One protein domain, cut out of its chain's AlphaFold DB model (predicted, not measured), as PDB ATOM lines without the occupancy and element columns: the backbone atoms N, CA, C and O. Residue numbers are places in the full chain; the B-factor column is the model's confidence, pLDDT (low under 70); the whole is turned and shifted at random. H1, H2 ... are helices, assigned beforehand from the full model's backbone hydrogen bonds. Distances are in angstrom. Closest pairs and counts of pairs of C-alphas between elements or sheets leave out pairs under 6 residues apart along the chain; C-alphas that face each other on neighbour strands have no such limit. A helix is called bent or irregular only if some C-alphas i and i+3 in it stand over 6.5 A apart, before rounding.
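This is residues 4 to 25, 33 to 55 and 71 to 142 of the 142 residues of an uncharacterized protein of Streptomyces sp. ZL-24 (UniProt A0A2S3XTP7). Five helices run lengthwise in an up-and-down bundle, each against the one before it in the chain: H4, H5 and H7 make one layer, with H5 in the middle, and H1 and H3 pack side by side as a second. Short helices H2 and H6 lie at opposite ends. The 117 printed residues hold seven named helices, H1 to H7 in order, and no named strand: all helix. The whole is compact, with radius of gyration of the C-alphas 13.5 A and spans of 41 by 28 by 17 A.

H5, the longest, spans residues 97 to 119, 32.2 A. H1 spans residues 4 to 24, 30.6 A, from C-alpha 4 at (155.791, 146.434, 124.018). H4, residues 76 to 91, 23.4 A, is irregular, with C-alphas 83 and 86 7.1 A apart and a kink of 41 degrees near residue 85. H2 is residues 33 to 39, H3 41 to 52, H6 121 to 126 and H7 129 to 140, ending at C-alpha 140 (133.042, 143.274, 130.186).

Among the helices that touch, H5 touches H7, closest C-alphas Arg 102 and Ala 140, 5.5 A, at a shallow tilt of 11 degrees, opposite ways. H4 and H5 form a helical hairpin, closest C-alphas Leu 82 and Ala 107, 5.4 A. H1 touches H3, closest C-alphas Ala 19 and Pro 43, 4.2 A, at a shallow tilt of 6 degrees, opposite ways. H1 touches H2 with residues 22 to 23 alone, closest C-alphas Arg 23 and Ile 39, 5.2 A. H6 and H7 only just touch, only at the corner, with 3 pairs of C-alphas within 8 A, the closest Ala 124 and Leu 130, 5.6 A. H4 and H7 are apart. Every O i to N i+4 pair is within hydrogen-bond range in H1, H2, H3, H5, H6 and H7, against 7 of 12 in H4.

The C-alphas farthest apart, Trp 94 and Gly 122, are 41.8 A apart. Residues 26 to 32 and 56 to 70 are not printed; the C-alpha gaps are 15.7 A and 9.2 A. Of the links printed whole, none is long. No printed residue is under 70 in pLDDT.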
ATOM      1  N   ARG A   4     156.662 145.921 125.091       83.06
ATOM      2  CA  ARG A   4     155.791 146.434 124.018       83.06
ATOM      3  C   ARG A   4     155.139 145.317 123.199       83.06
ATOM      4  O   ARG A   4     153.923 145.277 123.086       83.06
ATOM      5  N   GLY A   5     155.936 144.371 122.695       83.75
ATOM      6  CA  GLY A   5     155.417 143.259 121.893       83.75
ATOM      7  C   GLY A   5     154.415 142.390 122.658       83.75
ATOM      8  O   GLY A   5     153.410 141.979 122.091       83.75
ATOM      9  N   ARG A   6     154.641 142.146 123.957       87.25
ATOM     10  CA  ARG A   6     153.678 141.408 124.791       87.25
ATOM     11  C   ARG A   6     152.374 142.177 125.000       87.25
ATOM     12  O   ARG A   6     151.319 141.559 124.949       87.25
ATOM     13  N   SER A   7     152.439 143.491 125.213       88.06
ATOM     14  CA  SER A   7     151.239 144.316 125.394       88.06
ATOM     15  C   SER A   7     150.365 144.354 124.137       88.06
ATOM     16  O   SER A   7     149.149 144.250 124.251       88.06
ATOM     17  N   LEU A   8     150.976 144.427 122.949       90.94
ATOM     18  CA  LEU A   8     150.247 144.377 121.676       90.94
ATOM     19  C   LEU A   8     149.674 142.981 121.397       90.94
ATOM     20  O   LEU A   8     148.510 142.855 121.043       90.94
ATOM     21  N   ALA A   9     150.433 141.915 121.664       94.06
ATOM     22  CA  ALA A   9     149.907 140.555 121.540       94.06
ATOM     23  C   ALA A   9     148.722 140.296 122.491       94.06
ATOM     24  O   ALA A   9     147.764 139.617 122.121       94.06
ATOM     25  N   ALA A  10     148.765 140.855 123.706       94.06
ATOM     26  CA  ALA A  10     147.649 140.797 124.645       94.06
ATOM     27  C   ALA A  10     146.420 141.559 124.127       94.06
ATOM     28  O   ALA A  10     145.311 141.056 124.290       94.06
ATOM     29  N   ALA A  11     146.616 142.704 123.461       93.88
ATOM     30  CA  ALA A  11     145.540 143.450 122.810       93.88
ATOM     31  C   ALA A  11     144.834 142.600 121.753       93.88
ATOM     32  O   ALA A  11     143.627 142.389 121.832       93.88
ATOM     33  N   THR A  12     145.598 142.020 120.823       97.00
ATOM     34  CA  THR A  12     145.048 141.153 119.774       97.00
ATOM     35  C   THR A  12     144.315 139.945 120.363       97.00
ATOM     36  O   THR A  12     143.286 139.520 119.845       97.00
ATOM     37  N   ALA A  13     144.827 139.361 121.450       97.44
ATOM     38  CA  ALA A  13     144.160 138.249 122.119       97.44
ATOM     39  C   ALA A  13     142.845 138.679 122.791       97.44
ATOM     40  O   ALA A  13     141.867 137.936 122.732       97.44
ATOM     41  N   ALA A  14     142.814 139.858 123.417       97.56
ATOM     42  CA  ALA A  14     141.609 140.404 124.034       97.56
ATOM     43  C   ALA A  14     140.544 140.759 122.982       97.56
ATOM     44  O   ALA A  14     139.376 140.431 123.168       97.56
ATOM     45  N   GLY A  15     140.949 141.322 121.840       97.88
ATOM     46  CA  GLY A  15     140.050 141.595 120.719       97.88
ATOM     47  C   GLY A  15     139.384 140.345 120.154       97.88
ATOM     48  O   GLY A  15     138.170 140.339 119.981       97.88
ATOM     49  N   ARG A  16     140.136 139.250 119.961       98.38
ATOM     50  CA  ARG A  16     139.552 137.962 119.534       98.38
ATOM     51  C   ARG A  16     138.512 137.443 120.521       98.38
ATOM     52  O   ARG A  16     137.423 137.067 120.108       98.38
ATOM     53  N   ARG A  17     138.813 137.469 121.825       98.44
ATOM     54  CA  ARG A  17     137.849 137.052 122.858       98.44
ATOM     55  C   ARG A  17     136.597 137.924 122.845       98.44
ATOM     56  O   ARG A  17     135.492 137.405 122.953       98.44
ATOM     57  N   ALA A  18     136.759 139.237 122.692       98.38
ATOM     58  CA  ALA A  18     135.628 140.150 122.600       98.38
ATOM     59  C   ALA A  18     134.779 139.866 121.355       98.38
ATOM     60  O   ALA A  18     133.560 139.784 121.455       98.38
ATOM     61  N   ALA A  19     135.404 139.635 120.204       98.31
ATOM     62  CA  ALA A  19     134.711 139.280 118.973       98.31
ATOM     63  C   ALA A  19     133.982 137.927 119.076       98.31
ATOM     64  O   ALA A  19     132.841 137.805 118.634       98.31
ATOM     65  N   GLU A  20     134.591 136.920 119.708       98.12
ATOM     66  CA  GLU A  20     133.937 135.647 120.038       98.12
ATOM     67  C   GLU A  20     132.724 135.845 120.957       98.12
ATOM     68  O   GLU A  20     131.654 135.296 120.690       98.12
ATOM     69  N   TRP A  21     132.855 136.674 121.995       98.19
ATOM     70  CA  TRP A  21     131.744 137.011 122.881       98.19
ATOM     71  C   TRP A  21     130.598 137.691 122.123       98.19
ATOM     72  O   TRP A  21     129.451 137.264 122.264       98.19
ATOM     73  N   ILE A  22     130.882 138.674 121.261       97.81
ATOM     74  CA  ILE A  22     129.856 139.350 120.450       97.81
ATOM     75  C   ILE A  22     129.122 138.337 119.558       97.81
ATOM     76  O   ILE A  22     127.893 138.331 119.512       97.81
ATOM     77  N   ARG A  23     129.857 137.427 118.904       96.12
ATOM     78  CA  ARG A  23     129.272 136.360 118.070       96.12
ATOM     79  C   ARG A  23     128.398 135.387 118.876       96.12
ATOM     80  O   ARG A  23     127.501 134.772 118.306       96.12
ATOM     81  N   SER A  24     128.628 135.261 120.185       96.56
ATOM     82  CA  SER A  24     127.838 134.413 121.089       96.56
ATOM     83  C   SER A  24     126.545 135.060 121.606       96.56
ATOM     84  O   SER A  24     125.728 134.379 122.229       96.56
ATOM     85  N   LEU A  25     126.344 136.363 121.368       96.56
ATOM     86  CA  LEU A  25     125.161 137.074 121.845       96.56
ATOM     87  C   LEU A  25     123.863 136.526 121.222       96.56
ATOM     88  O   LEU A  25     123.880 135.975 120.112       96.56
ATOM     89  N   PRO A  33     119.360 144.956 109.636       89.69
ATOM     90  CA  PRO A  33     120.651 145.614 109.444       89.69
ATOM     91  C   PRO A  33     121.500 145.576 110.719       89.69
ATOM     92  O   PRO A  33     122.629 145.103 110.681       89.69
ATOM     93  N   VAL A  34     120.923 145.951 111.866       92.12
ATOM     94  CA  VAL A  34     121.622 145.959 113.165       92.12
ATOM     95  C   VAL A  34     122.001 144.550 113.609       92.12
ATOM     96  O   VAL A  34     123.105 144.337 114.096       92.12
ATOM     97  N   GLY A  35     121.112 143.575 113.395       91.44
ATOM     98  CA  GLY A  35     121.389 142.173 113.706       91.44
ATOM     99  C   GLY A  35     122.603 141.665 112.936       91.44
ATOM    100  O   GLY A  35     123.543 141.182 113.552       91.44
ATOM    101  N   THR A  36     122.608 141.843 111.610       91.62
ATOM    102  CA  THR A  36     123.716 141.434 110.725       91.62
ATOM    103  C   THR A  36     125.019 142.139 111.084       91.62
ATOM    104  O   THR A  36     126.050 141.482 111.219       91.62
ATOM    105  N   TRP A  37     124.958 143.456 111.271       94.69
ATOM    106  CA  TRP A  37     126.114 144.279 111.601       94.69
ATOM    107  C   TRP A  37     126.744 143.872 112.941       94.69
ATOM    108  O   TRP A  37     127.957 143.699 113.027       94.69
ATOM    109  N   LEU A  38     125.927 143.616 113.971       93.44
ATOM    110  CA  LEU A  38     126.416 143.188 115.286       93.44
ATOM    111  C   LEU A  38     127.141 141.841 115.248       93.44
ATOM    112  O   LEU A  38     128.063 141.646 116.026       93.44
ATOM    113  N   ILE A  39     126.733 140.902 114.392       90.75
ATOM    114  CA  ILE A  39     127.285 139.534 114.409       90.75
ATOM    115  C   ILE A  39     128.414 139.314 113.397       90.75
ATOM    116  O   ILE A  39     129.128 138.315 113.496       90.75
ATOM    117  N   ARG A  40     128.566 140.216 112.421       90.94
ATOM    118  CA  ARG A  40     129.591 140.139 111.372       90.94
ATOM    119  C   ARG A  40     130.574 141.290 111.485       90.94
ATOM    120  O   ARG A  40     131.721 141.072 111.861       90.94
ATOM    121  N   ASP A  41     130.080 142.493 111.229       95.12
ATOM    122  CA  ASP A  41     130.917 143.664 110.998       95.12
ATOM    123  C   ASP A  41     131.599 144.109 112.297       95.12
ATOM    124  O   ASP A  41     132.819 144.222 112.347       95.12
ATOM    125  N   LEU A  42     130.847 144.252 113.396       97.25
ATOM    126  CA  LEU A  42     131.415 144.699 114.671       97.25
ATOM    127  C   LEU A  42     132.517 143.755 115.221       97.25
ATOM    128  O   LEU A  42     133.572 144.257 115.614       97.25
ATOM    129  N   PRO A  43     132.348 142.417 115.257       97.94
ATOM    130  CA  PRO A  43     133.415 141.493 115.641       97.94
ATOM    131  C   PRO A  43     134.685 141.639 114.791       97.94
ATOM    132  O   PRO A  43     135.784 141.669 115.345       97.94
ATOM    133  N   GLU A  44     134.536 141.761 113.469       97.75
ATOM    134  CA  GLU A  44     135.656 141.953 112.537       97.75
ATOM    135  C   GLU A  44     136.357 143.299 112.775       97.75
ATOM    136  O   GLU A  44     137.590 143.361 112.818       97.75
ATOM    137  N   THR A  45     135.595 144.367 113.026       98.19
ATOM    138  CA  THR A  45     136.122 145.684 113.406       98.19
ATOM    139  C   THR A  45     136.910 145.624 114.712       98.19
ATOM    140  O   THR A  45     137.987 146.205 114.795       98.19
ATOM    141  N   ILE A  46     136.429 144.913 115.735       98.19
ATOM    142  CA  ILE A  46     137.131 144.788 117.025       98.19
ATOM    143  C   ILE A  46     138.449 144.015 116.873       98.19
ATOM    144  O   ILE A  46     139.482 144.421 117.418       98.19
ATOM    145  N   GLU A  47     138.439 142.914 116.121       98.00
ATOM    146  CA  GLU A  47     139.650 142.148 115.802       98.00
ATOM    147  C   GLU A  47     140.658 143.002 115.031       98.00
ATOM    148  O   GLU A  47     141.837 143.031 115.389       98.00
ATOM    149  N   THR A  48     140.187 143.750 114.034       97.88
ATOM    150  CA  THR A  48     141.013 144.657 113.228       97.88
ATOM    151  C   THR A  48     141.605 145.765 114.090       97.88
ATOM    152  O   THR A  48     142.824 145.894 114.164       97.88
ATOM    153  N   ALA A  49     140.778 146.495 114.838       97.94
ATOM    154  CA  ALA A  49     141.204 147.589 115.705       97.94
ATOM    155  C   ALA A  49     142.304 147.166 116.687       97.94
ATOM    156  O   ALA A  49     143.324 147.835 116.826       97.94
ATOM    157  N   THR A  50     142.117 146.030 117.362       97.88
ATOM    158  CA  THR A  50     143.071 145.532 118.366       97.88
ATOM    159  C   THR A  50     144.334 144.914 117.762       97.88
ATOM    160  O   THR A  50     145.364 144.856 118.439       97.88
ATOM    161  N   ALA A  51     144.285 144.444 116.512       97.12
ATOM    162  CA  ALA A  51     145.451 143.971 115.770       97.12
ATOM    163  C   ALA A  51     146.267 145.118 115.154       97.12
ATOM    164  O   ALA A  51     147.487 144.995 115.053       97.12
ATOM    165  N   SER A  52     145.607 146.216 114.784       97.38
ATOM    166  CA  SER A  52     146.224 147.374 114.128       97.38
ATOM    167  C   SER A  52     146.867 148.370 115.091       97.38
ATOM    168  O   SER A  52     147.547 149.282 114.633       97.38
ATOM    169  N   LEU A  53     146.695 148.203 116.410       97.12
ATOM    170  CA  LEU A  53     147.265 149.119 117.398       97.12
ATOM    171  C   LEU A  53     148.770 149.322 117.193       97.12
ATOM    172  O   LEU A  53     149.567 148.389 117.352       97.12
ATOM    173  N   ASP A  54     149.156 150.568 116.933       96.00
ATOM    174  CA  ASP A  54     150.538 150.941 116.678       96.00
ATOM    175  C   ASP A  54     150.989 152.097 117.581       96.00
ATOM    176  O   ASP A  54     150.631 153.251 117.366       96.00
ATOM    177  N   PRO A  55     151.869 151.820 118.558       94.44
ATOM    178  CA  PRO A  55     152.497 152.853 119.373       94.44
ATOM    179  C   PRO A  55     153.479 153.771 118.612       94.44
ATOM    180  O   PRO A  55     154.185 154.543 119.252       94.44
ATOM    181  N   THR A  71     146.559 158.241 115.591       96.12
ATOM    182  CA  THR A  71     145.352 157.410 115.687       96.12
ATOM    183  C   THR A  71     145.535 156.194 116.582       96.12
ATOM    184  O   THR A  71     144.588 155.430 116.775       96.12
ATOM    185  N   GLY A  72     146.744 155.987 117.111       96.25
ATOM    186  CA  GLY A  72     147.116 154.766 117.815       96.25
ATOM    187  C   GLY A  72     147.043 153.527 116.922       96.25
ATOM    188  O   GLY A  72     146.941 152.420 117.450       96.25
ATOM    189  N   GLY A  73     147.059 153.703 115.593       96.38
ATOM    190  CA  GLY A  73     146.951 152.650 114.583       96.38
ATOM    191  C   GLY A  73     145.530 152.308 114.117       96.38
ATOM    192  O   GLY A  73     145.370 151.361 113.349       96.38
ATOM    193  N   ILE A  74     144.494 153.032 114.561       97.12
ATOM    194  CA  ILE A  74     143.110 152.789 114.123       97.12
ATOM    195  C   ILE A  74     142.704 153.766 113.014       97.12
ATOM    196  O   ILE A  74     142.565 154.969 113.249       97.12
ATOM    197  N   ASP A  75     142.419 153.223 111.830       96.00
ATOM    198  CA  ASP A  75     141.904 153.984 110.691       96.00
ATOM    199  C   ASP A  75     140.490 154.560 110.926       96.00
ATOM    200  O   ASP A  75     139.771 154.203 111.864       96.00
ATOM    201  N   GLU A  76     140.087 155.487 110.058       95.56
ATOM    202  CA  GLU A  76     138.815 156.205 110.190       95.56
ATOM    203  C   GLU A  76     137.584 155.303 110.018       95.56
ATOM    204  O   GLU A  76     136.575 155.527 110.680       95.56
ATOM    205  N   GLU A  77     137.647 154.265 109.181       96.06
ATOM    206  CA  GLU A  77     136.523 153.340 108.977       96.06
ATOM    207  C   GLU A  77     136.271 152.515 110.243       96.06
ATOM    208  O   GLU A  77     135.142 152.432 110.746       96.06
ATOM    209  N   THR A  78     137.346 151.976 110.817       97.31
ATOM    210  CA  THR A  78     137.317 151.248 112.083       97.31
ATOM    211  C   THR A  78     136.828 152.158 113.211       97.31
ATOM    212  O   THR A  78     135.939 151.779 113.979       97.31
ATOM    213  N   ARG A  79     137.340 153.393 113.294       96.88
ATOM    214  CA  ARG A  79     136.902 154.389 114.284       96.88
ATOM    215  C   ARG A  79     135.420 154.719 114.150       96.88
ATOM    216  O   ARG A  79     134.708 154.703 115.153       96.88
ATOM    217  N   SER A  80     134.954 154.997 112.937       96.75
ATOM    218  CA  SER A  80     133.557 155.334 112.652       96.75
ATOM    219  C   SER A  80     132.619 154.197 113.062       96.75
ATOM    220  O   SER A  80     131.614 154.421 113.738       96.75
ATOM    221  N   THR A  81     133.004 152.956 112.758       97.00
ATOM    222  CA  THR A  81     132.237 151.765 113.137       97.00
ATOM    223  C   THR A  81     132.135 151.611 114.656       97.00
ATOM    224  O   THR A  81     131.040 151.396 115.183       97.00
ATOM    225  N   LEU A  82     133.238 151.784 115.395       97.69
ATOM    226  CA  LEU A  82     133.222 151.741 116.863       97.69
ATOM    227  C   LEU A  82     132.407 152.895 117.471       97.69
ATOM    228  O   LEU A  82     131.689 152.692 118.453       97.69
ATOM    229  N   ALA A  83     132.472 154.085 116.874       97.25
ATOM    230  CA  ALA A  83     131.707 155.253 117.305       97.25
ATOM    231  C   ALA A  83     130.194 155.100 117.071       97.25
ATOM    232  O   ALA A  83     129.402 155.708 117.791       97.25
ATOM    233  N   ALA A  84     129.777 154.269 116.112       96.62
ATOM    234  CA  ALA A  84     128.370 153.984 115.838       96.62
ATOM    235  C   ALA A  84     127.726 153.018 116.852       96.62
ATOM    236  O   ALA A  84     126.497 152.969 116.943       96.62
ATOM    237  N   VAL A  85     128.524 152.273 117.634       97.56
ATOM    238  CA  VAL A  85     128.035 151.242 118.571       97.56
ATOM    239  C   VAL A  85     126.948 151.766 119.519       97.56
ATOM    240  O   VAL A  85     125.898 151.130 119.573       97.56
ATOM    241  N   PRO A  86     127.100 152.911 120.220       95.50
ATOM    242  CA  PRO A  86     126.062 153.417 121.121       95.50
ATOM    243  C   PRO A  86     124.718 153.685 120.439       95.50
ATOM    244  O   PRO A  86     123.684 153.515 121.075       95.50
ATOM    245  N   CYS A  87     124.725 154.075 119.163       93.38
ATOM    246  CA  CYS A  87     123.505 154.277 118.387       93.38
ATOM    247  C   CYS A  87     122.911 152.931 117.954       93.38
ATOM    248  O   CYS A  87     121.735 152.673 118.180       93.38
ATOM    249  N   ALA A  88     123.733 152.036 117.399       93.69
ATOM    250  CA  ALA A  88     123.276 150.745 116.890       93.69
ATOM    251  C   ALA A  88     122.699 149.834 117.989       93.69
ATOM    252  O   ALA A  88     121.732 149.113 117.753       93.69
ATOM    253  N   VAL A  89     123.251 149.865 119.210       94.44
ATOM    254  CA  VAL A  89     122.752 149.013 120.305       94.44
ATOM    255  C   VAL A  89     121.365 149.417 120.806       94.44
ATOM    256  O   VAL A  89     120.679 148.569 121.373       94.44
ATOM    257  N   GLN A  90     120.921 150.660 120.583       92.88
ATOM    258  CA  GLN A  90     119.568 151.099 120.962       92.88
ATOM    259  C   GLN A  90     118.489 150.376 120.151       92.88
ATOM    260  O   GLN A  90     117.411 150.088 120.669       92.88
ATOM    261  N   ASP A  91     118.813 150.012 118.913       93.69
ATOM    262  CA  ASP A  91     117.940 149.251 118.021       93.69
ATOM    263  C   ASP A  91     118.024 147.732 118.270       93.69
ATOM    264  O   ASP A  91     117.208 146.956 117.763       93.69
ATOM    265  N   ALA A  92     118.980 147.281 119.090       94.31
ATOM    266  CA  ALA A  92     119.179 145.879 119.445       94.31
ATOM    267  C   ALA A  92     118.264 145.437 120.602       94.31
ATOM    268  O   ALA A  92     118.720 144.943 121.635       94.31
ATOM    269  N   LEU A  93     116.948 145.604 120.428       94.00
ATOM    270  CA  LEU A  93     115.926 145.372 121.466       94.00
ATOM    271  C   LEU A  93     115.820 143.914 121.947       94.00
ATOM    272  O   LEU A  93     115.194 143.644 122.969       94.00
ATOM    273  N   TRP A  94     116.401 142.966 121.211       96.00
ATOM    274  CA  TRP A  94     116.465 141.558 121.611       96.00
ATOM    275  C   TRP A  94     117.599 141.270 122.607       96.00
ATOM    276  O   TRP A  94     117.638 140.187 123.192       96.00
ATOM    277  N   LEU A  95     118.524 142.215 122.798       96.88
ATOM    278  CA  LEU A  95     119.562 142.142 123.814       96.88
ATOM    279  C   LEU A  95     119.056 142.714 125.137       96.88
ATOM    280  O   LEU A  95     118.259 143.649 125.184       96.88
ATOM    281  N   THR A  96     119.571 142.176 126.235       97.44
ATOM    282  CA  THR A  96     119.355 142.767 127.558       97.44
ATOM    283  C   THR A  96     120.084 144.114 127.674       97.44
ATOM    284  O   THR A  96     121.128 144.298 127.038       97.44
ATOM    285  N   PRO A  97     119.621 145.037 128.539       97.25
ATOM    286  CA  PRO A  97     120.334 146.290 128.790       97.25
ATOM    287  C   PRO A  97     121.794 146.082 129.220       97.25
ATOM    288  O   PRO A  97     122.669 146.839 128.815       97.25
ATOM    289  N   ASP A  98     122.075 145.023 129.988       97.75
ATOM    290  CA  ASP A  98     123.441 144.663 130.391       97.75
ATOM    291  C   ASP A  98     124.318 144.309 129.177       97.75
ATOM    292  O   ASP A  98     125.436 144.805 129.049       97.75
ATOM    293  N   GLN A  99     123.801 143.523 128.228       97.38
ATOM    294  CA  GLN A  99     124.520 143.197 126.989       97.38
ATOM    295  C   GLN A  99     124.761 144.434 126.116       97.38
ATOM    296  O   GLN A  99     125.858 144.591 125.582       97.38
ATOM    297  N   GLN A 100     123.777 145.331 126.006       97.75
ATOM    298  CA  GLN A 100     123.937 146.591 125.271       97.75
ATOM    299  C   GLN A 100     125.020 147.477 125.907       97.75
ATOM    300  O   GLN A 100     125.896 147.982 125.207       97.75
ATOM    301  N   ILE A 101     125.020 147.612 127.238       98.06
ATOM    302  CA  ILE A 101     126.042 148.377 127.969       98.06
ATOM    303  C   ILE A 101     127.429 147.760 127.776       98.06
ATOM    304  O   ILE A 101     128.398 148.482 127.546       98.06
ATOM    305  N   ARG A 102     127.543 146.430 127.829       98.25
ATOM    306  CA  ARG A 102     128.816 145.733 127.606       98.25
ATOM    307  C   ARG A 102     129.340 145.922 126.184       98.25
ATOM    308  O   ARG A 102     130.540 146.111 126.027       98.25
ATOM    309  N   LEU A 103     128.475 145.950 125.167       98.12
ATOM    310  CA  LEU A 103     128.869 146.274 123.788       98.12
ATOM    311  C   LEU A 103     129.453 147.688 123.683       98.12
ATOM    312  O   LEU A 103     130.518 147.873 123.094       98.12
ATOM    313  N   VAL A 104     128.801 148.671 124.310       98.31
ATOM    314  CA  VAL A 104     129.321 150.045 124.381       98.31
ATOM    315  C   VAL A 104     130.668 150.073 125.095       98.31
ATOM    316  O   VAL A 104     131.614 150.668 124.587       98.31
ATOM    317  N   ALA A 105     130.788 149.379 126.230       98.44
ATOM    318  CA  ALA A 105     132.037 149.299 126.977       98.44
ATOM    319  C   ALA A 105     133.170 148.694 126.134       98.44
ATOM    320  O   ALA A 105     134.259 149.258 126.100       98.44
ATOM    321  N   VAL A 106     132.917 147.597 125.411       98.44
ATOM    322  CA  VAL A 106     133.887 146.974 124.496       98.44
ATOM    323  C   VAL A 106     134.389 147.988 123.466       98.44
ATOM    324  O   VAL A 106     135.598 148.194 123.351       98.44
ATOM    325  N   ALA A 107     133.481 148.675 122.769       98.19
ATOM    326  CA  ALA A 107     133.844 149.658 121.752       98.19
ATOM    327  C   ALA A 107     134.627 150.845 122.333       98.19
ATOM    328  O   ALA A 107     135.656 151.250 121.789       98.19
ATOM    329  N   SER A 108     134.184 151.373 123.478       98.12
ATOM    330  CA  SER A 108     134.855 152.473 124.173       98.12
ATOM    331  C   SER A 108     136.249 152.096 124.677       98.12
ATOM    332  O   SER A 108     137.160 152.909 124.575       98.12
ATOM    333  N   LEU A 109     136.445 150.877 125.188       98.31
ATOM    334  CA  LEU A 109     137.751 150.411 125.668       98.31
ATOM    335  C   LEU A 109     138.748 150.238 124.516       98.31
ATOM    336  O   LEU A 109     139.921 150.571 124.669       98.31
ATOM    337  N   VAL A 110     138.290 149.766 123.352       97.88
ATOM    338  CA  VAL A 110     139.133 149.661 122.151       97.88
ATOM    339  C   VAL A 110     139.529 151.045 121.631       97.88
ATOM    340  O   VAL A 110     140.716 151.292 121.418       97.88
ATOM    341  N   MET A 111     138.577 151.977 121.506       97.75
ATOM    342  CA  MET A 111     138.886 153.365 121.129       97.75
ATOM    343  C   MET A 111     139.808 154.044 122.150       97.75
ATOM    344  O   MET A 111     140.765 154.718 121.777       97.75
ATOM    345  N   GLY A 112     139.566 153.826 123.444       97.25
ATOM    346  CA  GLY A 112     140.406 154.349 124.518       97.25
ATOM    347  C   GLY A 112     141.838 153.820 124.452       97.25
ATOM    348  O   GLY A 112     142.776 154.562 124.725       97.25
ATOM    349  N   ALA A 113     142.036 152.561 124.057       96.94
ATOM    350  CA  ALA A 113     143.369 151.969 123.922       96.94
ATOM    351  C   ALA A 113     144.186 152.611 122.816       96.94
ATOM    352  O   ALA A 113     145.358 152.918 123.028       96.94
ATOM    353  N   ALA A 114     143.557 152.856 121.675       97.31
ATOM    354  CA  ALA A 114     144.177 153.625 120.617       97.31
ATOM    355  C   ALA A 114     144.495 155.044 121.067       97.31
ATOM    356  O   ALA A 114     145.607 155.502 120.839       97.31
ATOM    357  N   ARG A 115     143.588 155.707 121.797       96.94
ATOM    358  CA  ARG A 115     143.861 157.057 122.296       96.94
ATOM    359  C   ARG A 115     145.029 157.103 123.283       96.94
ATOM    360  O   ARG A 115     145.870 157.979 123.154       96.94
ATOM    361  N   LEU A 116     145.145 156.144 124.205       96.25
ATOM    362  CA  LEU A 116     146.313 156.061 125.097       96.25
ATOM    363  C   LEU A 116     147.624 155.891 124.324       96.25
ATOM    364  O   LEU A 116     148.642 156.472 124.692       96.25
ATOM    365  N   LEU A 117     147.612 155.068 123.271       96.38
ATOM    366  CA  LEU A 117     148.781 154.884 122.411       96.38
ATOM    367  C   LEU A 117     149.062 156.103 121.536       96.38
ATOM    368  O   LEU A 117     150.225 156.337 121.218       96.38
ATOM    369  N   ALA A 118     148.026 156.856 121.167       96.81
ATOM    370  CA  ALA A 118     148.167 158.111 120.457       96.81
ATOM    371  C   ALA A 118     148.825 159.175 121.350       96.81
ATOM    372  O   ALA A 118     149.791 159.797 120.939       96.81
ATOM    373  N   GLU A 119     148.366 159.333 122.591       96.19
ATOM    374  CA  GLU A 119     148.828 160.398 123.490       96.19
ATOM    375  C   GLU A 119     150.234 160.155 124.052       96.19
ATOM    376  O   GLU A 119     151.118 161.001 123.933       96.19
ATOM    377  N   ASP A 120     150.447 159.005 124.697       94.19
ATOM    378  CA  ASP A 120     151.739 158.653 125.287       94.19
ATOM    379  C   ASP A 120     151.915 157.127 125.322       94.19
ATOM    380  O   ASP A 120     151.687 156.461 126.346       94.19
ATOM    381  N   PRO A 121     152.378 156.531 124.210       92.56
ATOM    382  CA  PRO A 121     152.574 155.090 124.132       92.56
ATOM    383  C   PRO A 121     153.639 154.590 125.115       92.56
ATOM    384  O   PRO A 121     153.595 153.436 125.559       92.56
ATOM    385  N   GLY A 122     154.617 155.437 125.452       92.25
ATOM    386  CA  GLY A 122     155.692 155.114 126.382       92.25
ATOM    387  C   GLY A 122     155.142 154.891 127.783       92.25
ATOM    388  O   GLY A 122     155.359 153.823 128.371       92.25
ATOM    389  N   THR A 123     154.381 155.854 128.293       91.88
ATOM    390  CA  THR A 123     153.706 155.759 129.592       91.88
ATOM    391  C   THR A 123     152.697 154.619 129.588       91.88
ATOM    392  O   THR A 123     152.826 153.710 130.412       91.88
ATOM    393  N   ALA A 124     151.800 154.558 128.598       93.06
ATOM    394  CA  ALA A 124     150.737 153.556 128.548       93.06
ATOM    395  C   ALA A 124     151.259 152.105 128.641       93.06
ATOM    396  O   ALA A 124     150.658 151.238 129.292       93.06
ATOM    397  N   ILE A 125     152.413 151.826 128.021       92.44
ATOM    398  CA  ILE A 125     153.063 150.508 128.048       92.44
ATOM    399  C   ILE A 125     153.894 150.300 129.321       92.44
ATOM    400  O   ILE A 125     153.933 149.187 129.860       92.44
ATOM    401  N   THR A 126     154.612 151.319 129.794       92.69
ATOM    402  CA  THR A 126     155.530 151.170 130.934       92.69
ATOM    403  C   THR A 126     154.795 151.086 132.268       92.69
ATOM    404  O   THR A 126     155.170 150.243 133.088       92.69
ATOM    405  N   THR A 127     153.726 151.866 132.447       92.25
ATOM    406  CA  THR A 127     152.873 151.895 133.650       92.25
ATOM    407  C   THR A 127     151.761 150.839 133.618       92.25
ATOM    408  O   THR A 127     151.078 150.618 134.622       92.25
ATOM    409  N   GLY A 128     151.580 150.157 132.481       92.50
ATOM    410  CA  GLY A 128     150.615 149.071 132.310       92.50
ATOM    411  C   GLY A 128     149.163 149.528 132.161       92.50
ATOM    412  O   GLY A 128     148.258 148.739 132.429       92.50
ATOM    413  N   GLU A 129     148.915 150.773 131.754       95.19
ATOM    414  CA  GLU A 129     147.562 151.282 131.464       95.19
ATOM    415  C   GLU A 129     146.881 150.463 130.376       95.19
ATOM    416  O   GLU A 129     145.749 150.019 130.562       95.19
ATOM    417  N   LEU A 130     147.611 150.152 129.301       93.69
ATOM    418  CA  LEU A 130     147.085 149.324 128.220       93.69
ATOM    419  C   LEU A 130     146.679 147.930 128.728       93.69
ATOM    420  O   LEU A 130     145.639 147.397 128.356       93.69
ATOM    421  N   SER A 131     147.459 147.352 129.646       93.94
ATOM    422  CA  SER A 131     147.128 146.065 130.268       93.94
ATOM    423  C   SER A 131     145.886 146.142 131.158       93.94
ATOM    424  O   SER A 131     145.091 145.207 131.171       93.94
ATOM    425  N   ARG A 132     145.696 147.250 131.888       95.38
ATOM    426  CA  ARG A 132     144.476 147.474 132.679       95.38
ATOM    427  C   ARG A 132     143.248 147.625 131.788       95.38
ATOM    428  O   ARG A 132     142.202 147.089 132.135       95.38
ATOM    429  N   MET A 133     143.379 148.274 130.631       95.81
ATOM    430  CA  MET A 133     142.289 148.373 129.660       95.81
ATOM    431  C   MET A 133     141.835 146.997 129.171       95.81
ATOM    432  O   MET A 133     140.641 146.715 129.143       95.81
ATOM    433  N   TRP A 134     142.778 146.102 128.867       95.62
ATOM    434  CA  TRP A 134     142.440 144.738 128.452       95.62
ATOM    435  C   TRP A 134     141.832 143.904 129.571       95.62
ATOM    436  O   TRP A 134     140.923 143.128 129.306       95.62
ATOM    437  N   ALA A 135     142.237 144.120 130.821       96.44
ATOM    438  CA  ALA A 135     141.568 143.496 131.959       96.44
ATOM    439  C   ALA A 135     140.113 143.980 132.122       96.44
ATOM    440  O   ALA A 135     139.238 143.187 132.465       96.44
ATOM    441  N   LEU A 136     139.832 145.263 131.853       97.69
ATOM    442  CA  LEU A 136     138.462 145.787 131.822       97.69
ATOM    443  C   LEU A 136     137.661 145.202 130.654       97.69
ATOM    444  O   LEU A 136     136.497 144.855 130.840       97.69
ATOM    445  N   LEU A 137     138.289 145.044 129.486       97.56
ATOM    446  CA  LEU A 137     137.665 144.422 128.319       97.56
ATOM    447  C   LEU A 137     137.297 142.966 128.614       97.56
ATOM    448  O   LEU A 137     136.146 142.584 128.434       97.56
ATOM    449  N   ASP A 138     138.237 142.191 129.161       97.44
ATOM    450  CA  ASP A 138     138.001 140.811 129.593       97.44
ATOM    451  C   ASP A 138     136.884 140.736 130.644       97.44
ATOM    452  O   ASP A 138     136.078 139.810 130.632       97.44
ATOM    453  N   ARG A 139     136.785 141.728 131.536       96.06
ATOM    454  CA  ARG A 139     135.708 141.786 132.528       96.06
ATOM    455  C   ARG A 139     134.344 142.097 131.911       96.06
ATOM    456  O   ARG A 139     133.349 141.571 132.406       96.06
ATOM    457  N   ALA A 140     134.286 142.938 130.879       95.75
ATOM    458  CA  ALA A 140     133.042 143.274 130.186       95.75
ATOM    459  C   ALA A 140     132.431 142.053 129.480       95.75
ATOM    460  O   ALA A 140     131.207 141.917 129.432       95.75
ATOM    461  N   ILE A 141     133.279 141.147 128.992       96.50
ATOM    462  CA  ILE A 141     132.878 139.964 128.215       96.50
ATOM    463  C   ILE A 141     132.806 138.664 129.037       96.50
ATOM    464  O   ILE A 141     132.534 137.607 128.474       96.50
ATOM    465  N   ALA A 142     133.058 138.739 130.351       91.56
ATOM    466  CA  ALA A 142     132.962 137.621 131.298       91.56
ATOM    467  C   ALA A 142     131.524 137.378 131.779       91.56
ATOM    468  O   ALA A 142     131.170 136.193 131.944       91.56
TER     469      ALA A 142